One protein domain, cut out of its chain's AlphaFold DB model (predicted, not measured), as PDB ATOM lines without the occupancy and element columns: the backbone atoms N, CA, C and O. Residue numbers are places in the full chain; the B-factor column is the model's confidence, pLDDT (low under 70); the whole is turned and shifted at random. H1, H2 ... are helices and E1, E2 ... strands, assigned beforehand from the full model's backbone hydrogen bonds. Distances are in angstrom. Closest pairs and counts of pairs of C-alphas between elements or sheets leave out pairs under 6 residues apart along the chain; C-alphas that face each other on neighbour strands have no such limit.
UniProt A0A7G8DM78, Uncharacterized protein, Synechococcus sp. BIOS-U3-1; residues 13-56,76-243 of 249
ATOM      1  N   ASN A  13     106.620 179.713 146.040       57.88
ATOM      2  CA  ASN A  13     106.067 178.439 145.561       57.88
ATOM      3  C   ASN A  13     107.083 177.646 144.729       57.88
ATOM      4  O   ASN A  13     107.176 176.428 144.869       57.88
ATOM      5  N   GLN A  14     107.877 178.333 143.901       58.78
ATOM      6  CA  GLN A  14     108.978 177.697 143.175       58.78
ATOM      7  C   GLN A  14     110.084 177.277 144.142       58.78
ATOM      8  O   GLN A  14     110.661 176.217 143.973       58.78
ATOM      9  N   PHE A  15     110.305 178.041 145.210       64.69
ATOM     10  CA  PHE A  15     111.214 177.691 146.296       64.69
ATOM     11  C   PHE A  15     110.808 176.397 147.017       64.69
ATOM     12  O   PHE A  15     111.645 175.522 147.219       64.69
ATOM     13  N   SER A  16     109.525 176.230 147.348       62.41
ATOM     14  CA  SER A  16     109.036 174.991 147.972       62.41
ATOM     15  C   SER A  16     109.159 173.783 147.036       62.41
ATOM     16  O   SER A  16     109.560 172.713 147.486       62.41
ATOM     17  N   MET A  17     108.883 173.965 145.736       62.94
ATOM     18  CA  MET A  17     109.131 172.930 144.723       62.94
ATOM     19  C   MET A  17     110.619 172.601 144.613       62.94
ATOM     20  O   MET A  17     110.978 171.448 144.780       62.94
ATOM     21  N   LEU A  18     111.494 173.597 144.452       67.12
ATOM     22  CA  LEU A  18     112.944 173.405 144.355       67.12
ATOM     23  C   LEU A  18     113.523 172.709 145.588       67.12
ATOM     24  O   LEU A  18     114.443 171.917 145.450       67.12
ATOM     25  N   MET A  19     113.004 172.968 146.789       73.06
ATOM     26  CA  MET A  19     113.458 172.291 148.008       73.06
ATOM     27  C   MET A  19     112.980 170.847 148.120       73.06
ATOM     28  O   MET A  19     113.750 170.009 148.601       73.06
ATOM     29  N   GLY A  20     111.739 170.569 147.710       65.94
ATOM     30  CA  GLY A  20     111.219 169.208 147.593       65.94
ATOM     31  C   GLY A  20     112.004 168.433 146.540       65.94
ATOM     32  O   GLY A  20     112.636 167.428 146.850       65.94
ATOM     33  N   ASP A  21     112.090 168.998 145.340       68.19
ATOM     34  CA  ASP A  21     112.818 168.440 144.213       68.19
ATOM     35  C   ASP A  21     114.295 168.242 144.564       68.19
ATOM     36  O   ASP A  21     114.818 167.170 144.334       68.19
ATOM     37  N   PHE A  22     114.991 169.195 145.194       70.62
ATOM     38  CA  PHE A  22     116.407 169.043 145.572       70.62
ATOM     39  C   PHE A  22     116.651 167.978 146.646       70.62
ATOM     40  O   PHE A  22     117.699 167.328 146.654       70.62
ATOM     41  N   LYS A  23     115.686 167.778 147.545       66.69
ATOM     42  CA  LYS A  23     115.731 166.715 148.552       66.69
ATOM     43  C   LYS A  23     115.503 165.337 147.926       66.69
ATOM     44  O   LYS A  23     116.119 164.366 148.369       66.69
ATOM     45  N   ASP A  24     114.652 165.280 146.904       62.19
ATOM     46  CA  ASP A  24     114.244 164.056 146.213       62.19
ATOM     47  C   ASP A  24     115.084 163.755 144.955       62.19
ATOM     48  O   ASP A  24     115.094 162.619 144.466       62.19
ATOM     49  N   TYR A  25     115.826 164.742 144.437       66.00
ATOM     50  CA  TYR A  25     116.689 164.615 143.272       66.00
ATOM     51  C   TYR A  25     117.768 163.601 143.592       66.00
ATOM     52  O   TYR A  25     118.599 163.753 144.498       66.00
ATOM     53  N   ARG A  26     117.771 162.543 142.786       67.44
ATOM     54  CA  ARG A  26     118.783 161.514 142.901       67.44
ATOM     55  C   ARG A  26     120.130 162.115 142.555       67.44
ATOM     56  O   ARG A  26     120.329 162.835 141.579       67.44
ATOM     57  N   SER A  27     121.059 161.788 143.417       78.69
ATOM     58  CA  SER A  27     122.469 162.044 143.229       78.69
ATOM     59  C   SER A  27     123.001 161.153 142.116       78.69
ATOM     60  O   SER A  27     122.524 160.026 141.982       78.69
ATOM     61  N   PHE A  28     123.972 161.641 141.341       84.38
ATOM     62  CA  PHE A  28     124.590 160.842 140.292       84.38
ATOM     63  C   PHE A  28     125.142 159.532 140.867       84.38
ATOM     64  O   PHE A  28     126.022 159.549 141.730       84.38
ATOM     65  N   GLN A  29     124.617 158.398 140.397       83.38
ATOM     66  CA  GLN A  29     124.915 157.067 140.941       83.38
ATOM     67  C   GLN A  29     126.271 156.540 140.456       83.38
ATOM     68  O   GLN A  29     126.365 155.569 139.703       83.38
ATOM     69  N   THR A  30     127.344 157.221 140.854       81.50
ATOM     70  CA  THR A  30     128.687 157.033 140.294       81.50
ATOM     71  C   THR A  30     129.168 155.586 140.391       81.50
ATOM     72  O   THR A  30     129.750 155.072 139.436       81.50
ATOM     73  N   GLN A  31     128.911 154.903 141.511       78.38
ATOM     74  CA  GLN A  31     129.333 153.514 141.691       78.38
ATOM     75  C   GLN A  31     128.634 152.588 140.687       78.38
ATOM     76  O   GLN A  31     129.299 151.818 139.993       78.38
ATOM     77  N   ILE A  32     127.307 152.688 140.582       82.19
ATOM     78  CA  ILE A  32     126.499 151.893 139.644       82.19
ATOM     79  C   ILE A  32     126.920 152.177 138.201       82.19
ATOM     80  O   ILE A  32     127.019 151.250 137.388       82.19
ATOM     81  N   VAL A  33     127.216 153.447 137.902       85.38
ATOM     82  CA  VAL A  33     127.665 153.879 136.579       85.38
ATOM     83  C   VAL A  33     128.986 153.209 136.208       85.38
ATOM     84  O   VAL A  33     129.078 152.560 135.163       85.38
ATOM     85  N   ILE A  34     129.981 153.287 137.097       82.50
ATOM     86  CA  ILE A  34     131.296 152.672 136.898       82.50
ATOM     87  C   ILE A  34     131.177 151.155 136.728       82.50
ATOM     88  O   ILE A  34     131.734 150.597 135.780       82.50
ATOM     89  N   GLN A  35     130.445 150.482 137.621       79.31
ATOM     90  CA  GLN A  35     130.315 149.024 137.605       79.31
ATOM     91  C   GLN A  35     129.632 148.520 136.329       79.31
ATOM     92  O   GLN A  35     130.107 147.565 135.713       79.31
ATOM     93  N   SER A  36     128.553 149.177 135.900       85.38
ATOM     94  CA  SER A  36     127.811 148.791 134.696       85.38
ATOM     95  C   SER A  36     128.632 148.985 133.422       85.38
ATOM     96  O   SER A  36     128.669 148.082 132.583       85.38
ATOM     97  N   ILE A  37     129.333 150.120 133.295       84.44
ATOM     98  CA  ILE A  37     130.216 150.394 132.152       84.44
ATOM     99  C   ILE A  37     131.349 149.367 132.101       84.44
ATOM    100  O   ILE A  37     131.565 148.738 131.065       84.44
ATOM    101  N   ALA A  38     132.043 149.146 133.222       77.62
ATOM    102  CA  ALA A  38     133.145 148.191 133.283       77.62
ATOM    103  C   ALA A  38     132.685 146.765 132.927       77.62
ATOM    104  O   ALA A  38     133.312 146.105 132.097       77.62
ATOM    105  N   ALA A  39     131.561 146.310 133.491       78.25
ATOM    106  CA  ALA A  39     131.027 144.973 133.243       78.25
ATOM    107  C   ALA A  39     130.615 144.761 131.776       78.25
ATOM    108  O   ALA A  39     130.917 143.718 131.187       78.25
ATOM    109  N   LYS A  40     129.936 145.739 131.159       83.69
ATOM    110  CA  LYS A  40     129.507 145.625 129.758       83.69
ATOM    111  C   LYS A  40     130.671 145.710 128.777       83.69
ATOM    112  O   LYS A  40     130.718 144.904 127.847       83.69
ATOM    113  N   GLU A  41     131.622 146.614 128.991       79.56
ATOM    114  CA  GLU A  41     132.794 146.734 128.117       79.56
ATOM    115  C   GLU A  41     133.706 145.508 128.220       79.56
ATOM    116  O   GLU A  41     134.183 145.012 127.200       79.56
ATOM    117  N   GLN A  42     133.864 144.929 129.412       69.81
ATOM    118  CA  GLN A  42     134.585 143.666 129.555       69.81
ATOM    119  C   GLN A  42     133.888 142.533 128.798       69.81
ATOM    120  O   GLN A  42     134.542 141.822 128.036       69.81
ATOM    121  N   LYS A  43     132.564 142.387 128.941       76.94
ATOM    122  CA  LYS A  43     131.802 141.370 128.200       76.94
ATOM    123  C   LYS A  43     131.952 141.547 126.689       76.94
ATOM    124  O   LYS A  43     132.133 140.556 125.985       76.94
ATOM    125  N   ARG A  44     131.918 142.786 126.188       79.69
ATOM    126  CA  ARG A  44     132.157 143.093 124.770       79.69
ATOM    127  C   ARG A  44     133.560 142.663 124.346       79.69
ATOM    128  O   ARG A  44     133.691 141.944 123.364       79.69
ATOM    129  N   ILE A  45     134.594 143.030 125.105       71.19
ATOM    130  CA  ILE A  45     135.991 142.670 124.811       71.19
ATOM    131  C   ILE A  45     136.197 141.152 124.867       71.19
ATOM    132  O   ILE A  45     136.899 140.591 124.029       71.19
ATOM    133  N   GLU A  46     135.592 140.454 125.828       71.94
ATOM    134  CA  GLU A  46     135.638 138.993 125.920       71.94
ATOM    135  C   GLU A  46     134.921 138.326 124.747       71.94
ATOM    136  O   GLU A  46     135.450 137.369 124.188       71.94
ATOM    137  N   GLN A  47     133.760 138.840 124.335       75.38
ATOM    138  CA  GLN A  47     133.040 138.367 123.152       75.38
ATOM    139  C   GLN A  47     133.815 138.635 121.867       75.38
ATOM    140  O   GLN A  47     133.878 137.758 121.013       75.38
ATOM    141  N   GLU A  48     134.449 139.797 121.739       72.00
ATOM    142  CA  GLU A  48     135.336 140.108 120.622       72.00
ATOM    143  C   GLU A  48     136.522 139.156 120.621       72.00
ATOM    144  O   GLU A  48     136.797 138.540 119.603       72.00
ATOM    145  N   ARG A  49     137.181 138.938 121.760       66.50
ATOM    146  CA  ARG A  49     138.279 137.970 121.880       66.50
ATOM    147  C   ARG A  49     137.835 136.547 121.608       66.50
ATOM    148  O   ARG A  49     138.601 135.800 121.021       66.50
ATOM    149  N   LEU A  50     136.642 136.145 122.030       63.97
ATOM    150  CA  LEU A  50     136.090 134.828 121.731       63.97
ATOM    151  C   LEU A  50     135.766 134.720 120.239       63.97
ATOM    152  O   LEU A  50     136.111 133.724 119.619       63.97
ATOM    153  N   GLY A  51     135.205 135.772 119.642       58.62
ATOM    154  CA  GLY A  51     134.981 135.904 118.207       58.62
ATOM    155  C   GLY A  51     136.285 135.837 117.416       58.62
ATOM    156  O   GLY A  51     136.356 135.098 116.446       58.62
ATOM    157  N   TRP A  52     137.349 136.491 117.885       49.94
ATOM    158  CA  TRP A  52     138.709 136.402 117.351       49.94
ATOM    159  C   TRP A  52     139.399 135.081 117.682       49.94
ATOM    160  O   TRP A  52     140.280 134.686 116.941       49.94
ATOM    161  N   LYS A  53     139.019 134.356 118.736       52.25
ATOM    162  CA  LYS A  53     139.494 132.990 119.017       52.25
ATOM    163  C   LYS A  53     138.752 131.946 118.191       52.25
ATOM    164  O   LYS A  53     139.317 130.897 117.942       52.25
ATOM    165  N   ILE A  54     137.523 132.218 117.753       51.66
ATOM    166  CA  ILE A  54     136.740 131.359 116.854       51.66
ATOM    167  C   ILE A  54     137.131 131.649 115.398       51.66
ATOM    168  O   ILE A  54     137.493 130.733 114.665       51.66
ATOM    169  N   ALA A  55     137.183 132.921 114.996       45.78
ATOM    170  CA  ALA A  55     137.726 133.356 113.707       45.78
ATOM    171  C   ALA A  55     139.235 133.075 113.611       45.78
ATOM    172  O   ALA A  55     139.739 132.641 112.581       45.78
ATOM    173  N   GLY A  56     139.958 133.231 114.716       39.19
ATOM    174  CA  GLY A  56     141.358 132.858 114.879       39.19
ATOM    175  C   GLY A  56     141.572 131.410 115.303       39.19
ATOM    176  O   GLY A  56     142.717 131.026 115.425       39.19
ATOM    177  N   THR A  76     138.084 143.655 141.496       50.84
ATOM    178  CA  THR A  76     138.179 143.706 142.968       50.84
ATOM    179  C   THR A  76     138.247 145.150 143.481       50.84
ATOM    180  O   THR A  76     137.728 145.448 144.556       50.84
ATOM    181  N   ALA A  77     138.804 146.074 142.687       48.28
ATOM    182  CA  ALA A  77     138.905 147.487 143.046       48.28
ATOM    183  C   ALA A  77     137.561 148.242 142.992       48.28
ATOM    184  O   ALA A  77     137.358 149.170 143.777       48.28
ATOM    185  N   PHE A  78     136.634 147.845 142.106       51.88
ATOM    186  CA  PHE A  78     135.365 148.558 141.873       51.88
ATOM    187  C   PHE A  78     134.138 147.951 142.574       51.88
ATOM    188  O   PHE A  78     133.081 148.581 142.613       51.88
ATOM    189  N   THR A  79     134.232 146.730 143.108       50.16
ATOM    190  CA  THR A  79     133.046 145.944 143.506       50.16
ATOM    191  C   THR A  79     132.720 145.903 144.993       50.16
ATOM    192  O   THR A  79     131.584 145.582 145.330       50.16
ATOM    193  N   PHE A  80     133.639 146.282 145.887       45.69
ATOM    194  CA  PHE A  80     133.478 146.020 147.327       45.69
ATOM    195  C   PHE A  80     133.404 147.255 148.246       45.69
ATOM    196  O   PHE A  80     133.537 147.115 149.460       45.69
ATOM    197  N   GLY A  81     133.153 148.464 147.735       53.22
ATOM    198  CA  GLY A  81     133.043 149.648 148.597       53.22
ATOM    199  C   GLY A  81     132.166 150.767 148.048       53.22
ATOM    200  O   GLY A  81     131.979 150.867 146.841       53.22
ATOM    201  N   ASN A  82     131.666 151.613 148.956       65.19
ATOM    202  CA  ASN A  82     131.036 152.897 148.630       65.19
ATOM    203  C   ASN A  82     132.018 153.780 147.823       65.19
ATOM    204  O   ASN A  82     133.235 153.583 147.912       65.19
ATOM    205  N   ILE A  83     131.530 154.787 147.096       70.62
ATOM    206  CA  ILE A  83     132.347 155.742 146.339       70.62
ATOM    207  C   ILE A  83     133.477 156.360 147.180       70.62
ATOM    208  O   ILE A  83     134.583 156.554 146.682       70.62
ATOM    209  N   ALA A  84     133.252 156.582 148.480       69.44
ATOM    210  CA  ALA A  84     134.273 157.078 149.398       69.44
ATOM    211  C   ALA A  84     135.468 156.111 149.509       69.44
ATOM    212  O   ALA A  84     136.620 156.538 149.499       69.44
ATOM    213  N   ASN A  85     135.218 154.797 149.526       69.38
ATOM    214  CA  ASN A  85     136.282 153.789 149.502       69.38
ATOM    215  C   ASN A  85     136.995 153.782 148.147       69.38
ATOM    216  O   ASN A  85     138.220 153.701 148.103       69.38
ATOM    217  N   ILE A  86     136.246 153.923 147.049       71.81
ATOM    218  CA  ILE A  86     136.811 154.035 145.696       71.81
ATOM    219  C   ILE A  86     137.741 155.256 145.602       71.81
ATOM    220  O   ILE A  86     138.839 155.144 145.068       71.81
ATOM    221  N   ALA A  87     137.353 156.396 146.179       74.25
ATOM    222  CA  ALA A  87     138.152 157.622 146.198       74.25
ATOM    223  C   ALA A  87     139.458 157.495 147.006       74.25
ATOM    224  O   ALA A  87     140.440 158.185 146.713       74.25
ATOM    225  N   HIS A  88     139.490 156.611 148.006       72.31
ATOM    226  CA  HIS A  88     140.690 156.314 148.792       72.31
ATOM    227  C   HIS A  88     141.557 155.196 148.195       72.31
ATOM    228  O   HIS A  88     142.744 155.101 148.525       72.31
ATOM    229  N   ASN A  89     141.012 154.388 147.284       70.44
ATOM    230  CA  ASN A  89     141.766 153.365 146.575       70.44
ATOM    231  C   ASN A  89     142.650 154.002 145.496       70.44
ATOM    232  O   ASN A  89     142.218 154.821 144.685       70.44
ATOM    233  N   LYS A  90     143.927 153.608 145.462       69.50
ATOM    234  CA  LYS A  90     144.813 153.986 144.357       69.50
ATOM    235  C   LYS A  90     144.479 153.125 143.144       69.50
ATOM    236  O   LYS A  90     144.728 151.923 143.175       69.50
ATOM    237  N   PHE A  91     143.971 153.749 142.085       73.31
ATOM    238  CA  PHE A  91     143.842 153.104 140.778       73.31
ATOM    239  C   PHE A  91     145.219 152.715 140.244       73.31
ATOM    240  O   PHE A  91     146.162 153.515 140.298       73.31
ATOM    241  N   SER A  92     145.337 151.493 139.731       71.50
ATOM    242  CA  SER A  92     146.560 151.040 139.082       71.50
ATOM    243  C   SER A  92     146.741 151.740 137.727       71.50
ATOM    244  O   SER A  92     145.783 152.222 137.119       71.50
ATOM    245  N   GLU A  93     147.973 151.785 137.212       76.38
ATOM    246  CA  GLU A  93     148.234 152.312 135.864       76.38
ATOM    247  C   GLU A  93     147.460 151.529 134.790       76.38
ATOM    248  O   GLU A  93     146.966 152.115 133.828       76.38
ATOM    249  N   LYS A  94     147.273 150.218 135.001       73.00
ATOM    250  CA  LYS A  94     146.468 149.363 134.121       73.00
ATOM    251  C   LYS A  94     144.993 149.764 134.140       73.00
ATOM    252  O   LYS A  94     144.377 149.809 133.081       73.00
ATOM    253  N   ASP A  95     144.447 150.101 135.307       73.12
ATOM    254  CA  ASP A  95     143.043 150.508 135.459       73.12
ATOM    255  C   ASP A  95     142.790 151.839 134.749       73.12
ATOM    256  O   ASP A  95     141.818 151.998 134.011       73.12
ATOM    257  N   ILE A  96     143.710 152.789 134.932       79.31
ATOM    258  CA  ILE A  96     143.666 154.093 134.270       79.31
ATOM    259  C   ILE A  96     143.737 153.919 132.753       79.31
ATOM    260  O   ILE A  96     142.956 154.536 132.027       79.31
ATOM    261  N   GLN A  97     144.664 153.090 132.274       78.00
ATOM    262  CA  GLN A  97     144.839 152.854 130.848       78.00
ATOM    263  C   GLN A  97     143.606 152.181 130.234       78.00
ATOM    264  O   GLN A  97     143.123 152.634 129.200       78.00
ATOM    265  N   PHE A  98     143.027 151.194 130.918       79.75
ATOM    266  CA  PHE A  98     141.776 150.569 130.500       79.75
ATOM    267  C   PHE A  98     140.631 151.584 130.389       79.75
ATOM    268  O   PHE A  98     139.965 151.659 129.359       79.75
ATOM    269  N   LEU A  99     140.422 152.417 131.414       82.44
ATOM    270  CA  LEU A  99     139.364 153.431 131.393       82.44
ATOM    271  C   LEU A  99     139.554 154.452 130.264       82.44
ATOM    272  O   LEU A  99     138.568 154.941 129.713       82.44
ATOM    273  N   LYS A 100     140.801 154.768 129.898       86.06
ATOM    274  CA  LYS A 100     141.099 155.600 128.724       86.06
ATOM    275  C   LYS A 100     140.744 154.889 127.421       86.06
ATOM    276  O   LYS A 100     140.109 155.501 126.571       86.06
ATOM    277  N   GLU A 101     141.101 153.614 127.282       83.62
ATOM    278  CA  GLU A 101     140.803 152.810 126.086       83.62
ATOM    279  C   GLU A 101     139.300 152.699 125.812       83.62
ATOM    280  O   GLU A 101     138.883 152.719 124.654       83.62
ATOM    281  N   ILE A 102     138.480 152.647 126.865       83.25
ATOM    282  CA  ILE A 102     137.019 152.598 126.741       83.25
ATOM    283  C   ILE A 102     136.344 153.978 126.801       83.25
ATOM    284  O   ILE A 102     135.129 154.031 126.916       83.25
ATOM    285  N   ASN A 103     137.086 155.091 126.736       90.31
ATOM    286  CA  ASN A 103     136.560 156.469 126.822       90.31
ATOM    287  C   ASN A 103     135.757 156.791 128.104       90.31
ATOM    288  O   ASN A 103     134.883 157.664 128.098       90.31
ATOM    289  N   SER A 104     136.087 156.133 129.217       88.00
ATOM    290  CA  SER A 104     135.407 156.273 130.516       88.00
ATOM    291  C   SER A 104     136.315 156.783 131.640       88.00
ATOM    292  O   SER A 104     135.957 156.736 132.814       88.00
ATOM    293  N   TYR A 105     137.493 157.317 131.302       87.81
ATOM    294  CA  TYR A 105     138.422 157.899 132.281       87.81
ATOM    295  C   TYR A 105     137.801 159.046 133.096       87.81
ATOM    296  O   TYR A 105     138.137 159.222 134.266       87.81
ATOM    297  N   TRP A 106     136.826 159.758 132.525       90.38
ATOM    298  CA  TRP A 106     136.074 160.832 133.183       90.38
ATOM    299  C   TRP A 106     135.390 160.419 134.492       90.38
ATOM    300  O   TRP A 106     135.096 161.277 135.313       90.38
ATOM    301  N   MET A 107     135.150 159.125 134.726       86.69
ATOM    302  CA  MET A 107     134.532 158.654 135.970       86.69
ATOM    303  C   MET A 107     135.447 158.848 137.190       86.69
ATOM    304  O   MET A 107     134.967 158.973 138.315       86.69
ATOM    305  N   ILE A 108     136.766 158.910 136.980       85.56
ATOM    306  CA  ILE A 108     137.776 159.007 138.050       85.56
ATOM    307  C   ILE A 108     138.734 160.196 137.888       85.56
ATOM    308  O   ILE A 108     139.625 160.386 138.716       85.56
ATOM    309  N   ALA A 109     138.606 160.935 136.787       86.69
ATOM    310  CA  ALA A 109     139.510 162.011 136.404       86.69
ATOM    311  C   ALA A 109     139.020 163.383 136.875       86.69
ATOM    312  O   ALA A 109     137.907 163.515 137.366       86.69
ATOM    313  N   ASP A 110     139.879 164.388 136.714       81.38
ATOM    314  CA  ASP A 110     139.711 165.774 137.155       81.38
ATOM    315  C   ASP A 110     138.263 166.283 137.170       81.38
ATOM    316  O   ASP A 110     137.635 166.463 136.128       81.38
ATOM    317  N   GLY A 111     137.754 166.541 138.377       83.56
ATOM    318  CA  GLY A 111     136.402 167.063 138.582       83.56
ATOM    319  C   GLY A 111     135.293 166.012 138.625       83.56
ATOM    320  O   GLY A 111     134.142 166.384 138.835       83.56
ATOM    321  N   SER A 112     135.610 164.722 138.491       88.38
ATOM    322  CA  SER A 112     134.643 163.655 138.744       88.38
ATOM    323  C   SER A 112     134.289 163.563 140.233       88.38
ATOM    324  O   SER A 112     135.088 163.958 141.087       88.38
ATOM    325  N   PRO A 113     133.142 162.955 140.584       88.19
ATOM    326  CA  PRO A 113     132.768 162.704 141.972       88.19
ATOM    327  C   PRO A 113     133.862 161.989 142.775       88.19
ATOM    328  O   PRO A 113     134.153 162.365 143.906       88.19
ATOM    329  N   VAL A 114     134.540 161.009 142.169       86.81
ATOM    330  CA  VAL A 114     135.645 160.272 142.803       86.81
ATOM    331  C   VAL A 114     136.837 161.192 143.085       86.81
ATOM    332  O   VAL A 114     137.412 161.148 144.175       86.81
ATOM    333  N   ASP A 115     137.213 162.044 142.128       88.25
ATOM    334  CA  ASP A 115     138.317 162.989 142.309       88.25
ATOM    335  C   ASP A 115     137.983 164.070 143.351       88.25
ATOM    336  O   ASP A 115     138.828 164.401 144.186       88.25
ATOM    337  N   ILE A 116     136.740 164.559 143.369       89.88
ATOM    338  CA  ILE A 116     136.237 165.514 144.367       89.88
ATOM    339  C   ILE A 116     136.365 164.934 145.776       89.88
ATOM    340  O   ILE A 116     136.977 165.562 146.641       89.88
ATOM    341  N   LEU A 117     135.875 163.712 145.998       86.56
ATOM    342  CA  LEU A 117     135.983 163.030 147.291       86.56
ATOM    343  C   LEU A 117     137.434 162.828 147.719       86.56
ATOM    344  O   LEU A 117     137.784 163.044 148.878       86.56
ATOM    345  N   ARG A 118     138.311 162.472 146.776       84.75
ATOM    346  CA  ARG A 118     139.743 162.318 147.047       84.75
ATOM    347  C   ARG A 118     140.393 163.638 147.472       84.75
ATOM    348  O   ARG A 118     141.293 163.632 148.312       84.75
ATOM    349  N   ARG A 119     139.981 164.762 146.878       86.88
ATOM    350  CA  ARG A 119     140.549 166.094 147.152       86.88
ATOM    351  C   ARG A 119     139.997 166.726 148.425       86.88
ATOM    352  O   ARG A 119     140.774 167.339 149.159       86.88
ATOM    353  N   LEU A 120     138.689 166.617 148.645       88.62
ATOM    354  CA  LEU A 120     137.949 167.398 149.644       88.62
ATOM    355  C   LEU A 120     137.418 166.550 150.809       88.62
ATOM    356  O   LEU A 120     137.086 167.099 151.855       88.62
ATOM    357  N   GLY A 121     137.407 165.223 150.673       83.69
ATOM    358  CA  GLY A 121     136.860 164.295 151.660       83.69
ATOM    359  C   GLY A 121     135.389 163.958 151.417       83.69
ATOM    360  O   GLY A 121     134.777 164.406 150.446       83.69
ATOM    361  N   ALA A 122     134.827 163.144 152.312       81.31
ATOM    362  CA  ALA A 122     133.440 162.697 152.238       81.31
ATOM    363  C   ALA A 122     132.450 163.874 152.352       81.31
ATOM    364  O   ALA A 122     132.731 164.860 153.049       81.31
ATOM    365  N   PRO A 123     131.283 163.790 151.696       87.38
ATOM    366  CA  PRO A 123     130.269 164.811 151.828       87.38
ATOM    367  C   PRO A 123     129.565 164.651 153.172       87.38
ATOM    368  O   PRO A 123     129.368 163.550 153.687       87.38
ATOM    369  N   LYS A 124     129.183 165.781 153.752       88.12
ATOM    370  CA  LYS A 124     128.541 165.841 155.065       88.12
ATOM    371  C   LYS A 124     127.070 166.216 154.967       88.12
ATOM    372  O   LYS A 124     126.248 165.686 155.705       88.12
ATOM    373  N   SER A 125     126.739 167.156 154.089       90.12
ATOM    374  CA  SER A 125     125.380 167.681 153.945       90.12
ATOM    375  C   SER A 125     125.166 168.267 152.554       90.12
ATOM    376  O   SER A 125     126.122 168.614 151.863       90.12
ATOM    377  N   ARG A 126     123.907 168.436 152.158       90.00
ATOM    378  CA  ARG A 126     123.520 169.319 151.056       90.00
ATOM    379  C   ARG A 126     123.253 170.715 151.603       90.00
ATOM    380  O   ARG A 126     122.777 170.846 152.731       90.00
ATOM    381  N   VAL A 127     123.568 171.739 150.822       91.50
ATOM    382  CA  VAL A 127     123.370 173.144 151.190       91.50
ATOM    383  C   VAL A 127     122.701 173.868 150.030       91.50
ATOM    384  O   VAL A 127     123.133 173.732 148.889       91.50
ATOM    385  N   LEU A 128     121.664 174.638 150.340       89.69
ATOM    386  CA  LEU A 128     121.040 175.592 149.433       89.69
ATOM    387  C   LEU A 128     121.408 177.011 149.862       89.69
ATOM    388  O   LEU A 128     121.251 177.368 151.033       89.69
ATOM    389  N   ILE A 129     121.879 177.807 148.910       87.75
ATOM    390  CA  ILE A 129     122.121 179.243 149.064       87.75
ATOM    391  C   ILE A 129     121.226 179.967 148.071       87.75
ATOM    392  O   ILE A 129     121.100 179.538 146.928       87.75
ATOM    393  N   PHE A 130     120.631 181.073 148.500       78.38
ATOM    394  CA  PHE A 130     119.858 181.937 147.622       78.38
ATOM    395  C   PHE A 130     120.678 183.175 147.294       78.38
ATOM    396  O   PHE A 130     121.094 183.895 148.200       78.38
ATOM    397  N   ALA A 131     120.929 183.389 146.008       73.56
ATOM    398  CA  ALA A 131     121.667 184.538 145.501       73.56
ATOM    399  C   ALA A 131     120.968 185.053 144.243       73.56
ATOM    400  O   ALA A 131     120.648 184.257 143.364       73.56
ATOM    401  N   ASP A 132     120.721 186.363 144.175       67.44
ATOM    402  CA  ASP A 132     120.154 187.043 143.000       67.44
ATOM    403  C   ASP A 132     118.924 186.323 142.393       67.44
ATOM    404  O   ASP A 132     118.872 186.032 141.198       67.44
ATOM    405  N   ASP A 133     117.942 185.998 143.243       66.12
ATOM    406  CA  ASP A 133     116.700 185.276 142.903       66.12
ATOM    407  C   ASP A 133     116.884 183.825 142.405       66.12
ATOM    408  O   ASP A 133     115.944 183.213 141.894       66.12
ATOM    409  N   GLN A 134     118.068 183.232 142.580       71.12
ATOM    410  CA  GLN A 134     118.355 181.845 142.210       71.12
ATOM    411  C   GLN A 134     118.657 180.974 143.427       71.12
ATOM    412  O   GLN A 134     119.359 181.377 144.356       71.12
ATOM    413  N   ALA A 135     118.151 179.739 143.394       78.44
ATOM    414  CA  ALA A 135     118.535 178.691 144.328       78.44
ATOM    415  C   ALA A 135     119.794 177.991 143.809       78.44
ATOM    416  O   ALA A 135     119.762 177.311 142.784       78.44
ATOM    417  N   LEU A 136     120.898 178.141 144.530       85.19
ATOM    418  CA  LEU A 136     122.159 177.484 144.233       85.19
ATOM    419  C   LEU A 136     122.339 176.280 145.153       85.19
ATOM    420  O   LEU A 136     122.277 176.386 146.381       85.19
ATOM    421  N   ALA A 137     122.561 175.127 144.535       88.50
ATOM    422  CA  ALA A 137     122.674 173.843 145.196       88.50
ATOM    423  C   ALA A 137     124.129 173.405 145.338       88.50
ATOM    424  O   ALA A 137     124.883 173.383 144.367       88.50
ATOM    425  N   PHE A 138     124.499 172.979 146.543       91.75
ATOM    426  CA  PHE A 138     125.851 172.550 146.864       91.75
ATOM    427  C   PHE A 138     125.873 171.257 147.672       91.75
ATOM    428  O   PHE A 138     124.959 170.924 148.434       91.75
ATOM    429  N   THR A 139     126.992 170.556 147.559       91.69
ATOM    430  CA  THR A 139     127.437 169.547 148.517       91.69
ATOM    431  C   THR A 139     128.446 170.181 149.445       91.69
ATOM    432  O   THR A 139     129.442 170.737 148.995       91.69
ATOM    433  N   HIS A 140     128.214 170.073 150.741       92.81
ATOM    434  CA  HIS A 140     129.173 170.484 151.745       92.81
ATOM    435  C   HIS A 140     130.112 169.320 152.064       92.81
ATOM    436  O   HIS A 140     129.684 168.298 152.608       92.81
ATOM    437  N   HIS A 141     131.387 169.492 151.736       92.00
ATOM    438  CA  HIS A 141     132.471 168.577 152.070       92.00
ATOM    439  C   HIS A 141     133.237 169.105 153.279       92.00
ATOM    440  O   HIS A 141     133.582 170.283 153.335       92.00
ATOM    441  N   VAL A 142     133.521 168.214 154.228       87.62
ATOM    442  CA  VAL A 142     134.331 168.529 155.407       87.62
ATOM    443  C   VAL A 142     135.488 167.550 155.456       87.62
ATOM    444  O   VAL A 142     135.290 166.351 155.659       87.62
ATOM    445  N   GLY A 143     136.700 168.064 155.280       84.38
ATOM    446  CA  GLY A 143     137.901 167.245 155.233       84.38
ATOM    447  C   GLY A 143     139.104 167.900 155.905       84.38
ATOM    448  O   GLY A 143     139.024 169.021 156.405       84.38
ATOM    449  N   PRO A 144     140.272 167.230 155.889       81.69
ATOM    450  CA  PRO A 144     141.494 167.734 156.525       81.69
ATOM    451  C   PRO A 144     141.990 169.081 155.978       81.69
ATOM    452  O   PRO A 144     142.829 169.723 156.600       81.69
ATOM    453  N   ARG A 145     141.515 169.484 154.794       84.12
ATOM    454  CA  ARG A 145     141.884 170.735 154.117       84.12
ATOM    455  C   ARG A 145     140.930 171.894 154.415       84.12
ATOM    456  O   ARG A 145     141.165 172.985 153.909       84.12
ATOM    457  N   GLY A 146     139.884 171.660 155.206       90.75
ATOM    458  CA  GLY A 146     138.845 172.637 155.514       90.75
ATOM    459  C   GLY A 146     137.463 172.212 155.026       90.75
ATOM    460  O   GLY A 146     137.231 171.052 154.669       90.75
ATOM    461  N   GLU A 147     136.553 173.179 155.045       94.06
ATOM    462  CA  GLU A 147     135.165 173.041 154.622       94.06
ATOM    463  C   GLU A 147     134.990 173.646 153.222       94.06
ATOM    464  O   GLU A 147     135.522 174.717 152.922       94.06
ATOM    465  N   PHE A 148     134.274 172.943 152.346       95.00
ATOM    466  CA  PHE A 148     134.070 173.359 150.959       95.00
ATOM    467  C   PHE A 148     132.626 173.129 150.521       95.00
ATOM    468  O   PHE A 148     132.046 172.078 150.801       95.00
ATOM    469  N   LEU A 149     132.068 174.078 149.772       94.62
ATOM    470  CA  LEU A 149     130.819 173.906 149.038       94.62
ATOM    471  C   LEU A 149     131.130 173.605 147.580       94.62
ATOM    472  O   LEU A 149     131.668 174.445 146.863       94.62
ATOM    473  N   VAL A 150     130.764 172.407 147.146       93.44
ATOM    474  CA  VAL A 150     130.922 171.942 145.770       93.44
ATOM    475  C   VAL A 150     129.581 172.087 145.055       93.44
ATOM    476  O   VAL A 150     128.612 171.460 145.498       93.44
ATOM    477  N   PRO A 151     129.478 172.904 143.997       92.12
ATOM    478  CA  PRO A 151     128.215 173.142 143.313       92.12
ATOM    479  C   PRO A 151     127.693 171.884 142.632       92.12
ATOM    480  O   PRO A 151     128.453 171.017 142.198       92.12
ATOM    481  N   LEU A 152     126.370 171.806 142.544       90.06
ATOM    482  CA  LEU A 152     125.631 170.732 141.902       90.06
ATOM    483  C   LEU A 152     124.927 171.262 140.664       90.06
ATOM    484  O   LEU A 152     124.337 172.340 140.673       90.06
ATOM    485  N   SER A 153     124.964 170.473 139.603       88.81
ATOM    486  CA  SER A 153     124.269 170.770 138.353       88.81
ATOM    487  C   SER A 153     123.644 169.501 137.794       88.81
ATOM    488  O   SER A 153     123.939 168.398 138.251       88.81
ATOM    489  N   VAL A 154     122.760 169.649 136.816       89.31
ATOM    490  CA  VAL A 154     122.158 168.506 136.128       89.31
ATOM    491  C   VAL A 154     123.244 167.773 135.339       89.31
ATOM    492  O   VAL A 154     124.011 168.391 134.600       89.31
ATOM    493  N   ALA A 155     123.344 166.453 135.501       91.19
ATOM    494  CA  ALA A 155     124.416 165.657 134.914       91.19
ATOM    495  C   ALA A 155     124.472 165.789 133.386       91.19
ATOM    496  O   ALA A 155     125.565 165.877 132.836       91.19
ATOM    497  N   GLY A 156     123.327 165.853 132.705       92.31
ATOM    498  CA  GLY A 156     123.251 166.045 131.253       92.31
ATOM    499  C   GLY A 156     123.980 167.298 130.755       92.31
ATOM    500  O   GLY A 156     124.519 167.285 129.649       92.31
ATOM    501  N   ASP A 157     124.068 168.335 131.590       91.81
ATOM    502  CA  ASP A 157     124.671 169.618 131.226       91.81
ATOM    503  C   ASP A 157     126.183 169.661 131.478       91.81
ATOM    504  O   ASP A 157     126.901 170.392 130.795       91.81
ATOM    505  N   VAL A 158     126.682 168.896 132.457       91.56
ATOM    506  CA  VAL A 158     128.068 169.045 132.952       91.56
ATOM    507  C   VAL A 158     128.883 167.755 132.996       91.56
ATOM    508  O   VAL A 158     130.108 167.804 132.895       91.56
ATOM    509  N   CYS A 159     128.251 166.588 133.136       93.00
ATOM    510  CA  CYS A 159     128.955 165.315 133.255       93.00
ATOM    511  C   CYS A 159     129.567 164.931 131.896       93.00
ATOM    512  O   CYS A 159     128.830 164.806 130.912       93.00
ATOM    513  N   PRO A 160     130.885 164.658 131.812       93.19
ATOM    514  CA  PRO A 160     131.521 164.260 130.554       93.19
ATOM    515  C   PRO A 160     130.893 163.023 129.909       93.19
ATOM    516  O   PRO A 160     130.902 162.903 128.686       93.19
ATOM    517  N   GLY A 161     130.297 162.135 130.712       92.94
ATOM    518  CA  GLY A 161     129.519 160.996 130.233       92.94
ATOM    519  C   GLY A 161     128.349 161.364 129.314       92.94
ATOM    520  O   GLY A 161     127.921 160.509 128.553       92.94
ATOM    521  N   PHE A 162     127.863 162.609 129.335       94.88
ATOM    522  CA  PHE A 162     126.761 163.085 128.487       94.88
ATOM    523  C   PHE A 162     127.154 164.227 127.552       94.88
ATOM    524  O   PHE A 162     126.583 164.344 126.467       94.88
ATOM    525  N   THR A 163     128.145 165.032 127.939       94.31
ATOM    526  CA  THR A 163     128.595 166.199 127.166       94.31
ATOM    527  C   THR A 163     129.679 165.858 126.140       94.31
ATOM    528  O   THR A 163     129.801 166.535 125.116       94.31
ATOM    529  N   ASN A 164     130.452 164.785 126.352       95.00
ATOM    530  CA  ASN A 164     131.412 164.281 125.374       95.00
ATOM    531  C   ASN A 164     130.792 163.156 124.536       95.00
ATOM    532  O   ASN A 164     130.352 162.142 125.069       95.00
ATOM    533  N   LYS A 165     130.842 163.290 123.205       95.69
ATOM    534  CA  LYS A 165     130.263 162.307 122.277       95.69
ATOM    535  C   LYS A 165     130.787 160.878 122.490       95.69
ATOM    536  O   LYS A 165     129.994 159.945 122.516       95.69
ATOM    537  N   GLN A 166     132.101 160.693 122.631       94.25
ATOM    538  CA  GLN A 166     132.702 159.359 122.756       94.25
ATOM    539  C   GLN A 166     132.316 158.696 124.078       94.25
ATOM    540  O   GLN A 166     131.982 157.514 124.100       94.25
ATOM    541  N   SER A 167     132.321 159.459 125.170       94.25
ATOM    542  CA  SER A 167     131.882 158.971 126.478       94.25
ATOM    543  C   SER A 167     130.376 158.695 126.511       94.25
ATOM    544  O   SER A 167     129.966 157.675 127.060       94.25
ATOM    545  N   ARG A 168     129.564 159.524 125.843       95.62
ATOM    546  CA  ARG A 168     128.116 159.320 125.699       95.62
ATOM    547  C   ARG A 168     127.778 158.015 125.004       95.62
ATOM    548  O   ARG A 168     126.945 157.268 125.501       95.62
ATOM    549  N   GLU A 169     128.474 157.684 123.921       94.94
ATOM    550  CA  GLU A 169     128.284 156.394 123.251       94.94
ATOM    551  C   GLU A 169     128.551 155.208 124.193       94.94
ATOM    552  O   GLU A 169     127.898 154.172 124.088       94.94
ATOM    553  N   VAL A 170     129.500 155.332 125.124       93.00
ATOM    554  CA  VAL A 170     129.774 154.278 126.112       93.00
ATOM    555  C   VAL A 170     128.626 154.164 127.108       93.00
ATOM    556  O   VAL A 170     128.197 153.049 127.400       93.00
ATOM    557  N   VAL A 171     128.090 155.290 127.584       94.19
ATOM    558  CA  VAL A 171     126.923 155.315 128.476       94.19
ATOM    559  C   VAL A 171     125.695 154.723 127.773       94.19
ATOM    560  O   VAL A 171     125.084 153.796 128.293       94.19
ATOM    561  N   GLU A 172     125.382 155.146 126.551       95.06
ATOM    562  CA  GLU A 172     124.221 154.655 125.793       95.06
ATOM    563  C   GLU A 172     124.324 153.168 125.418       95.06
ATOM    564  O   GLU A 172     123.316 152.469 125.359       95.06
ATOM    565  N   ARG A 173     125.537 152.633 125.217       92.69
ATOM    566  CA  ARG A 173     125.748 151.177 125.093       92.69
ATOM    567  C   ARG A 173     125.613 150.462 126.446       92.69
ATOM    568  O   ARG A 173     125.216 149.290 126.514       92.69
ATOM    569  N   SER A 174     125.947 151.156 127.532       91.81
ATOM    570  CA  SER A 174     126.008 150.596 128.881       91.81
ATOM    571  C   SER A 174     124.673 150.576 129.622       91.81
ATOM    572  O   SER A 174     124.472 149.718 130.480       91.81
ATOM    573  N   PHE A 175     123.707 151.396 129.231       94.12
ATOM    574  CA  PHE A 175     122.419 151.527 129.918       94.12
ATOM    575  C   PHE A 175     121.248 151.454 128.941       94.12
ATOM    576  O   PHE A 175     121.422 151.626 127.738       94.12
ATOM    577  N   GLU A 176     120.051 151.153 129.444       94.19
ATOM    578  CA  GLU A 176     118.838 151.305 128.642       94.19
ATOM    579  C   GLU A 176     118.483 152.788 128.495       94.19
ATOM    580  O   GLU A 176     118.836 153.607 129.340       94.19
ATOM    581  N   ALA A 177     117.740 153.151 127.446       93.06
ATOM    582  CA  ALA A 177     117.394 154.550 127.172       93.06
ATOM    583  C   ALA A 177     116.696 155.254 128.355       93.06
ATOM    584  O   ALA A 177     116.960 156.424 128.616       93.06
ATOM    585  N   GLN A 178     115.843 154.536 129.093       92.31
ATOM    586  CA  GLN A 178     115.183 155.057 130.295       92.31
ATOM    587  C   GLN A 178     116.177 155.371 131.422       92.31
ATOM    588  O   GLN A 178     116.071 156.411 132.068       92.31
ATOM    589  N   ASP A 179     117.182 154.517 131.619       91.50
ATOM    590  CA  ASP A 179     118.209 154.711 132.642       91.50
ATOM    591  C   ASP A 179     119.138 155.863 132.261       91.50
ATOM    592  O   ASP A 179     119.527 156.645 133.122       91.50
ATOM    593  N   VAL A 180     119.446 156.017 130.967       93.44
ATOM    594  CA  VAL A 180     120.205 157.167 130.455       93.44
ATOM    595  C   VAL A 180     119.480 158.472 130.779       93.44
ATOM    596  O   VAL A 180     120.093 159.368 131.349       93.44
ATOM    597  N   GLN A 181     118.175 158.564 130.499       91.06
ATOM    598  CA  GLN A 181     117.373 159.755 130.818       91.06
ATOM    599  C   GLN A 181     117.352 160.052 132.322       91.06
ATOM    600  O   GLN A 181     117.480 161.204 132.737       91.06
ATOM    601  N   ILE A 182     117.225 159.009 133.150       89.69
ATOM    602  CA  ILE A 182     117.292 159.158 134.604       89.69
ATOM    603  C   ILE A 182     118.662 159.705 135.006       89.69
ATOM    604  O   ILE A 182     118.710 160.708 135.712       89.69
ATOM    605  N   LEU A 183     119.757 159.092 134.553       90.31
ATOM    606  CA  LEU A 183     121.120 159.506 134.890       90.31
ATOM    607  C   LEU A 183     121.431 160.936 134.418       90.31
ATOM    608  O   LEU A 183     122.070 161.674 135.161       90.31
ATOM    609  N   GLU A 184     120.956 161.348 133.240       92.44
ATOM    610  CA  GLU A 184     121.094 162.721 132.731       92.44
ATOM    611  C   GLU A 184     120.413 163.746 133.648       92.44
ATOM    612  O   GLU A 184     120.940 164.837 133.840       92.44
ATOM    613  N   SER A 185     119.282 163.389 134.261       88.69
ATOM    614  CA  SER A 185     118.533 164.276 135.164       88.69
ATOM    615  C   SER A 185     119.091 164.359 136.595       88.69
ATOM    616  O   SER A 185     118.607 165.158 137.396       88.69
ATOM    617  N   GLN A 186     120.078 163.528 136.948       88.31
ATOM    618  CA  GLN A 186     120.621 163.457 138.310       88.31
ATOM    619  C   GLN A 186     121.554 164.627 138.623       88.31
ATOM    620  O   GLN A 186     122.149 165.233 137.736       88.31
ATOM    621  N   LEU A 187     121.729 164.913 139.913       88.56
ATOM    622  CA  LEU A 187     122.653 165.948 140.372       88.56
ATOM    623  C   LEU A 187     124.100 165.458 140.311       88.56
ATOM    624  O   LEU A 187     124.443 164.448 140.928       88.56
ATOM    625  N   TYR A 188     124.952 166.217 139.630       89.31
ATOM    626  CA  TYR A 188     126.375 165.963 139.439       89.31
ATOM    627  C   TYR A 188     127.213 167.118 140.017       89.31
ATOM    628  O   TYR A 188     126.963 168.277 139.674       89.31
ATOM    629  N   PRO A 189     128.186 166.849 140.905       90.31
ATOM    630  CA  PRO A 189     129.049 167.861 141.476       90.31
ATOM    631  C   PRO A 189     130.143 168.239 140.488       90.31
ATOM    632  O   PRO A 189     130.679 167.384 139.783       90.31
ATOM    633  N   THR A 190     130.518 169.510 140.477       87.25
ATOM    634  CA  THR A 190     131.639 169.994 139.669       87.25
ATOM    635  C   THR A 190     132.585 170.817 140.527       87.25
ATOM    636  O   THR A 190     132.169 171.461 141.486       87.25
ATOM    637  N   LEU A 191     133.884 170.773 140.216       87.50
ATOM    638  CA  LEU A 191     134.862 171.600 140.929       87.50
ATOM    639  C   LEU A 191     134.783 173.078 140.529       87.50
ATOM    640  O   LEU A 191     135.206 173.934 141.308       87.50
ATOM    641  N   ASP A 192     134.263 173.382 139.339       86.94
ATOM    642  CA  ASP A 192     134.086 174.761 138.897       86.94
ATOM    643  C   ASP A 192     133.051 175.466 139.777       86.94
ATOM    644  O   ASP A 192     131.990 174.920 140.040       86.94
ATOM    645  N   GLY A 193     133.380 176.652 140.287       87.12
ATOM    646  CA  GLY A 193     132.540 177.359 141.259       87.12
ATOM    647  C   GLY A 193     132.566 176.797 142.689       87.12
ATOM    648  O   GLY A 193     131.728 177.190 143.498       87.12
ATOM    649  N   THR A 194     133.511 175.911 143.034       92.31
ATOM    650  CA  THR A 194     133.701 175.466 144.429       92.31
ATOM    651  C   THR A 194     134.076 176.642 145.331       92.31
ATOM    652  O   THR A 194     134.987 177.410 145.018       92.31
ATOM    653  N   LEU A 195     133.412 176.748 146.483       93.88
ATOM    654  CA  LEU A 195     133.640 177.800 147.473       93.88
ATOM    655  C   LEU A 195     134.299 177.221 148.724       93.88
ATOM    656  O   LEU A 195     133.892 176.170 149.218       93.88
ATOM    657  N   GLN A 196     135.304 177.916 149.253       94.69
ATOM    658  CA  GLN A 196     135.867 177.600 150.562       94.69
ATOM    659  C   GLN A 196     134.998 178.226 151.654       94.69
ATOM    660  O   GLN A 196     134.638 179.398 151.559       94.69
ATOM    661  N   VAL A 197     134.680 177.444 152.680       95.12
ATOM    662  CA  VAL A 197     133.927 177.899 153.849       95.12
ATOM    663  C   VAL A 197     134.909 178.158 154.984       95.12
ATOM    664  O   VAL A 197     135.684 177.281 155.367       95.12
ATOM    665  N   GLU A 198     134.888 179.382 155.501       95.06
ATOM    666  CA  GLU A 198     135.743 179.830 156.603       95.06
ATOM    667  C   GLU A 198     135.158 179.389 157.947       95.06
ATOM    668  O   GLU A 198     135.882 178.898 158.816       95.06
ATOM    669  N   SER A 199     133.834 179.485 158.095       92.94
ATOM    670  CA  SER A 199     133.120 178.973 159.257       92.94
ATOM    671  C   SER A 199     131.675 178.579 158.933       92.94
ATOM    672  O   SER A 199     131.015 179.176 158.083       92.94
ATOM    673  N   THR A 200     131.179 177.554 159.634       92.56
ATOM    674  CA  THR A 200     129.781 177.106 159.574       92.56
ATOM    675  C   THR A 200     129.165 177.175 160.965       92.56
ATOM    676  O   THR A 200     129.630 176.516 161.900       92.56
ATOM    677  N   ARG A 201     128.050 177.894 161.110       92.81
ATOM    678  CA  ARG A 201     127.323 178.009 162.377       92.81
ATOM    679  C   ARG A 201     125.843 177.692 162.197       92.81
ATOM    680  O   ARG A 201     125.185 178.206 161.305       92.81
ATOM    681  N   ARG A 202     125.274 176.889 163.101       91.31
ATOM    682  CA  ARG A 202     123.813 176.734 163.183       91.31
ATOM    683  C   ARG A 202     123.181 178.047 163.644       91.31
ATOM    684  O   ARG A 202     123.578 178.583 164.684       91.31
ATOM    685  N   LEU A 203     122.167 178.512 162.923       88.31
ATOM    686  CA  LEU A 203     121.335 179.620 163.369       88.31
ATOM    687  C   LEU A 203     120.123 179.095 164.137       88.31
ATOM    688  O   LEU A 203     119.598 178.020 163.856       88.31
ATOM    689  N   ARG A 204     119.695 179.858 165.145       84.44
ATOM    690  CA  ARG A 204     118.379 179.650 165.755       84.44
ATOM    691  C   ARG A 204     117.324 180.212 164.812       84.44
ATOM    692  O   ARG A 204     117.543 181.291 164.261       84.44
ATOM    693  N   ASP A 205     116.195 179.525 164.690       76.19
ATOM    694  CA  ASP A 205     115.113 179.883 163.768       76.19
ATOM    695  C   ASP A 205     114.689 181.349 163.943       76.19
ATOM    696  O   ASP A 205     114.621 182.089 162.975       76.19
ATOM    697  N   GLU A 206     114.573 181.829 165.183       78.75
ATOM    698  CA  GLU A 206     114.246 183.227 165.513       78.75
ATOM    699  C   GLU A 206     115.226 184.250 164.912       78.75
ATOM    700  O   GLU A 206     114.822 185.339 164.516       78.75
ATOM    701  N   GLN A 207     116.520 183.919 164.853       82.06
ATOM    702  CA  GLN A 207     117.564 184.796 164.313       82.06
ATOM    703  C   GLN A 207     117.592 184.745 162.782       82.06
ATOM    704  O   GLN A 207     117.823 185.765 162.137       82.06
ATOM    705  N   ALA A 208     117.340 183.571 162.201       79.62
ATOM    706  CA  ALA A 208     117.243 183.408 160.756       79.62
ATOM    707  C   ALA A 208     115.978 184.094 160.210       79.62
ATOM    708  O   ALA A 208     116.056 184.847 159.240       79.62
ATOM    709  N   SER A 209     114.833 183.915 160.877       80.81
ATOM    710  CA  SER A 209     113.548 184.504 160.489       80.81
ATOM    711  C   SER A 209     113.520 186.029 160.601       80.81
ATOM    712  O   SER A 209     112.686 186.667 159.971       80.81
ATOM    713  N   GLN A 210     114.424 186.644 161.372       84.50
ATOM    714  CA  GLN A 210     114.601 188.102 161.365       84.50
ATOM    715  C   GLN A 210     115.234 188.619 160.067       84.50
ATOM    716  O   GLN A 210     115.019 189.779 159.722       84.50
ATOM    717  N   ARG A 211     116.019 187.785 159.367       79.44
ATOM    718  CA  ARG A 211     116.634 188.133 158.079       79.44
ATOM    719  C   ARG A 211     115.644 187.888 156.945       79.44
ATOM    720  O   ARG A 211     115.330 188.815 156.214       79.44
ATOM    721  N   GLU A 212     115.133 186.660 156.849       81.00
ATOM    722  CA  GLU A 212     114.285 186.207 155.739       81.00
ATOM    723  C   GLU A 212     113.160 185.274 156.242       81.00
ATOM    724  O   GLU A 212     113.273 184.050 156.140       81.00
ATOM    725  N   PRO A 213     112.073 185.814 156.827       81.62
ATOM    726  CA  PRO A 213     111.061 185.019 157.532       81.62
ATOM    727  C   PRO A 213     110.364 183.989 156.637       81.62
ATOM    728  O   PRO A 213     110.235 182.830 157.026       81.62
ATOM    729  N   GLU A 214     109.960 184.397 155.432       80.50
ATOM    730  CA  GLU A 214     109.205 183.546 154.505       80.50
ATOM    731  C   GLU A 214     110.072 182.389 153.968       80.50
ATOM    732  O   GLU A 214     109.602 181.255 153.853       80.50
ATOM    733  N   LEU A 215     111.361 182.643 153.698       78.88
ATOM    734  CA  LEU A 215     112.302 181.609 153.249       78.88
ATOM    735  C   LEU A 215     112.609 180.604 154.362       78.88
ATOM    736  O   LEU A 215     112.636 179.397 154.125       78.88
ATOM    737  N   VAL A 216     112.819 181.085 155.588       84.81
ATOM    738  CA  VAL A 216     113.112 180.218 156.735       84.81
ATOM    739  C   VAL A 216     111.924 179.321 157.060       84.81
ATOM    740  O   VAL A 216     112.115 178.122 157.258       84.81
ATOM    741  N   GLU A 217     110.703 179.856 157.054       84.50
ATOM    742  CA  GLU A 217     109.491 179.071 157.304       84.50
ATOM    743  C   GLU A 217     109.334 177.933 156.287       84.50
ATOM    744  O   GLU A 217     109.154 176.770 156.668       84.50
ATOM    745  N   ALA A 218     109.464 178.234 154.992       82.38
ATOM    746  CA  ALA A 218     109.344 177.218 153.954       82.38
ATOM    747  C   ALA A 218     110.505 176.204 153.994       82.38
ATOM    748  O   ALA A 218     110.269 175.007 153.812       82.38
ATOM    749  N   ALA A 219     111.737 176.624 154.301       83.44
ATOM    750  CA  ALA A 219     112.879 175.718 154.433       83.44
ATOM    751  C   ALA A 219     112.724 174.734 155.597       83.44
ATOM    752  O   ALA A 219     112.854 173.519 155.413       83.44
ATOM    753  N   VAL A 220     112.385 175.243 156.782       86.31
ATOM    754  CA  VAL A 220     112.184 174.426 157.985       86.31
ATOM    755  C   VAL A 220     111.027 173.447 157.789       86.31
ATOM    756  O   VAL A 220     111.165 172.267 158.113       86.31
ATOM    757  N   THR A 221     109.929 173.888 157.168       85.81
ATOM    758  CA  THR A 221     108.788 173.021 156.815       85.81
ATOM    759  C   THR A 221     109.201 171.852 155.911       85.81
ATOM    760  O   THR A 221     108.686 170.743 156.052       85.81
ATOM    761  N   ASN A 222     110.182 172.055 155.028       82.00
ATOM    762  CA  ASN A 222     110.725 171.007 154.156       82.00
ATOM    763  C   ASN A 222     111.851 170.173 154.812       82.00
ATOM    764  O   ASN A 222     112.400 169.247 154.198       82.00
ATOM    765  N   GLY A 223     112.160 170.433 156.085       85.44
ATOM    766  CA  GLY A 223     113.151 169.705 156.876       85.44
ATOM    767  C   GLY A 223     114.590 170.179 156.674       85.44
ATOM    768  O   GLY A 223     115.515 169.410 156.933       85.44
ATOM    769  N   TYR A 224     114.782 171.410 156.199       88.75
ATOM    770  CA  TYR A 224     116.093 172.049 156.149       88.75
ATOM    771  C   TYR A 224     116.385 172.792 157.455       88.75
ATOM    772  O   TYR A 224     115.493 173.328 158.107       88.75
ATOM    773  N   GLU A 225     117.657 172.846 157.827       92.25
ATOM    774  CA  GLU A 225     118.139 173.571 158.999       92.25
ATOM    775  C   GLU A 225     118.842 174.867 158.562       92.25
ATOM    776  O   GLU A 225     119.762 174.802 157.736       92.25
ATOM    777  N   PRO A 226     118.459 176.037 159.107       92.44
ATOM    778  CA  PRO A 226     119.113 177.295 158.783       92.44
ATOM    779  C   PRO A 226     120.518 177.352 159.392       92.44
ATOM    780  O   PRO A 226     120.744 177.067 160.576       92.44
ATOM    781  N   ILE A 227     121.482 177.754 158.574       94.25
ATOM    782  CA  ILE A 227     122.881 177.924 158.954       94.25
ATOM    783  C   ILE A 227     123.415 179.260 158.440       94.25
ATOM    784  O   ILE A 227     122.911 179.824 157.473       94.25
ATOM    785  N   GLU A 228     124.448 179.754 159.103       93.44
ATOM    786  CA  GLU A 228     125.274 180.863 158.651       93.44
ATOM    787  C   GLU A 228     126.604 180.303 158.164       93.44
ATOM    788  O   GLU A 228     127.225 179.482 158.851       93.44
ATOM    789  N   LEU A 229     127.000 180.722 156.969       94.06
ATOM    790  CA  LEU A 229     128.258 180.367 156.333       94.06
ATOM    791  C   LEU A 229     129.086 181.630 156.155       94.06
ATOM    792  O   LEU A 229     128.590 182.613 155.611       94.06
ATOM    793  N   GLU A 230     130.339 181.584 156.580       94.12
ATOM    794  CA  GLU A 230     131.314 182.631 156.300       94.12
ATOM    795  C   GLU A 230     132.109 182.243 155.050       94.12
ATOM    796  O   GLU A 230     132.768 181.198 155.023       94.12
ATOM    797  N   ILE A 231     131.998 183.044 153.989       91.88
ATOM    798  CA  ILE A 231     132.656 182.804 152.699       91.88
ATOM    799  C   ILE A 231     133.261 184.121 152.223       91.88
ATOM    800  O   ILE A 231     132.534 185.073 151.948       91.88
ATOM    801  N   GLY A 232     134.591 184.190 152.115       89.12
ATOM    802  CA  GLY A 232     135.283 185.398 151.660       89.12
ATOM    803  C   GLY A 232     135.045 186.610 152.568       89.12
ATOM    804  O   GLY A 232     134.972 187.732 152.068       89.12
ATOM    805  N   GLY A 233     134.883 186.387 153.877       88.00
ATOM    806  CA  GLY A 233     134.549 187.420 154.861       88.00
ATOM    807  C   GLY A 233     133.084 187.887 154.879       88.00
ATOM    808  O   GLY A 233     132.765 188.829 155.608       88.00
ATOM    809  N   GLU A 234     132.184 187.264 154.111       88.31
ATOM    810  CA  GLU A 234     130.746 187.570 154.118       88.31
ATOM    811  C   GLU A 234     129.929 186.480 154.827       88.31
ATOM    812  O   GLU A 234     130.167 185.290 154.638       88.31
ATOM    813  N   ASN A 235     128.926 186.893 155.616       90.06
ATOM    814  CA  ASN A 235     128.020 185.989 156.335       90.06
ATOM    815  C   ASN A 235     126.736 185.723 155.540       90.06
ATOM    816  O   ASN A 235     125.821 186.559 155.487       90.06
ATOM    817  N   ILE A 236     126.641 184.519 154.990       89.31
ATOM    818  CA  ILE A 236     125.571 184.070 154.102       89.31
ATOM    819  C   ILE A 236     124.592 183.185 154.876       89.31
ATOM    820  O   ILE A 236     124.986 182.219 155.531       89.31
ATOM    821  N   LEU A 237     123.296 183.501 154.785       90.19
ATOM    822  CA  LEU A 237     122.234 182.606 155.246       90.19
ATOM    823  C   LEU A 237     122.077 181.465 154.236       90.19
ATOM    824  O   LEU A 237     121.862 181.706 153.049       90.19
ATOM    825  N   ALA A 238     122.158 180.231 154.715       91.75
ATOM    826  CA  ALA A 238     122.003 179.039 153.898       91.75
ATOM    827  C   ALA A 238     121.139 177.991 154.608       91.75
ATOM    828  O   ALA A 238     120.893 178.060 155.814       91.75
ATOM    829  N   PHE A 239     120.692 176.994 153.853       91.19
ATOM    830  CA  PHE A 239     119.783 175.960 154.337       91.19
ATOM    831  C   PHE A 239     120.403 174.592 154.105       91.19
ATOM    832  O   PHE A 239     120.637 174.199 152.961       91.19
ATOM    833  N   ARG A 240     120.692 173.854 155.181       91.75
ATOM    834  CA  ARG A 240     121.308 172.526 155.074       91.75
ATOM    835  C   ARG A 240     120.306 171.401 155.243       91.75
ATOM    836  O   ARG A 240     119.378 171.495 156.037       91.75
ATOM    837  N   THR A 241     120.574 170.291 154.574       89.62
ATOM    838  CA  THR A 241     119.916 169.007 154.821       89.62
ATOM    839  C   THR A 241     120.931 167.871 154.732       89.62
ATOM    840  O   THR A 241     122.065 168.063 154.287       89.62
ATOM    841  N   GLN A 242     120.563 166.684 155.203       86.19
ATOM    842  CA  GLN A 242     121.429 165.510 155.102       86.19
ATOM    843  C   GLN A 242     121.612 165.099 153.640       86.19
ATOM    844  O   GLN A 242     120.735 165.313 152.803       86.19
ATOM    845  N   VAL A 243     122.753 164.487 153.332       78.12
ATOM    846  CA  VAL A 243     122.928 163.816 152.040       78.12
ATOM    847  C   VAL A 243     121.982 162.603 152.009       78.12
ATOM    848  O   VAL A 243     121.967 161.839 152.977       78.12
TER     849      VAL A 243
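What this domain is: This is residues 13 to 56 and 76 to 243 of the 249 residues of an uncharacterized protein of Synechococcus sp. BIOS-U3-1 (UniProt A0A7G8DM78). A strongly twisted sheet curls round into a small barrel at one end of a rod, with H1, H11 and H12 on its outside, while H2 to H5 and H7 to H10 make a helical part at the other end and H6 lies between. H2 is the long helix of that part, and its residues 43 to 55 stick out and lengthen the rod. The printed part has 212 residues with twelve named helices and eight named strands, in the order H1 to H6, E1 to E3, H7 to H10, E4 to E6, H11, H12, E7, E8. The class is mixed, and the sheet is branched and antiparallel. The whole is only just compact, close to loose, with a radius of gyration of the C-alphas of 20.1 A and spans of 77 by 36 by 27 A.

Where its parts are: H1, residues 13 to 24, begins at C-alpha 13 (106.067, 178.439, 145.561). H2, 30 to 55, is 36.7 A long. H3, 76 to 79, H4, 83 to 88, H5, 93 to 101, and H6, 113 to 120, follow. E1, 123 to 131, 22.4 A, E2, 134 to 143, 27.7 A, and E3, 146 to 154, 25.9 A, form a meander, each strand the antiparallel neighbour of the one before. Then come H7, 155 to 158, H8, 160 to 163, H9, 165 to 174, H10, 177 to 184, E4, 187 to 189, E5, 195 to 197, E6, 199 to 202, H11, 205 to 209, H12, 213 to 221, and E7, 225 to 231. E8, 234 to 242, ends at C-alpha 242 (121.429, 165.510, 155.102).

How they stand to each other: E1 has E2 on one side, N 127 to O 138 at 2.9 A, and E8 on the other, N 126 to O 241 at 2.8 A. E3 has E2 on one side, N 139 to O 150 at 2.8 A, and E4, N 188 to O 153 at 2.8 A, and E5, N 149 to O 195 at 2.8 A, on the other. E5 runs on into E6 at 68 degrees. E7 has E6 on one side, N 228 to O 201 at 2.8 A, and E8 on the other, N 227 to O 238 at 2.8 A. H1 is over E1 and E2 at a height over the sheet of 9.5 A. On the same face, H12 is over E7 and E8, and touches residues 15 to 19 of H1, closest C-alphas Ser 16 and Ala 218, 6.4 A. H11 is over E7. H6 is on the face opposite H1 and touches H4, closest C-alphas Val 114 and Ala 87, 5.0 A. H2 touches H3, closest C-alphas Gln 35 and Phe 78, 6.6 A, and H9, closest C-alphas Ile 37 and Ser 174, 5.3 A, about perpendicular at 84 degrees. H5 is near H2. H7 only grazes the sheet and touches H10, closest C-alphas Gly 156 and Glu 184, 4.2 A. H8 touches H7 and H9 only at the corner. In H1, H2, H4, H5, H6, H9, H10, H11 and H12 every O i to N i+4 pair is within hydrogen-bond range; H3, H7 and H8 are too short for one.

The domain as a whole: The C-alphas farthest apart, of Gly 56 and Gln 210, are 77.0 A apart. Residues 57 to 75 are not printed, and C-alphas 56 and 76 are 30.3 A apart across this cut. Of the links printed whole, H5 to H6 is long, with 11 residues. Mean pLDDT of the printed part is 82.2; 33 residues are under 70, among them 49 to 56 and 76 to 82.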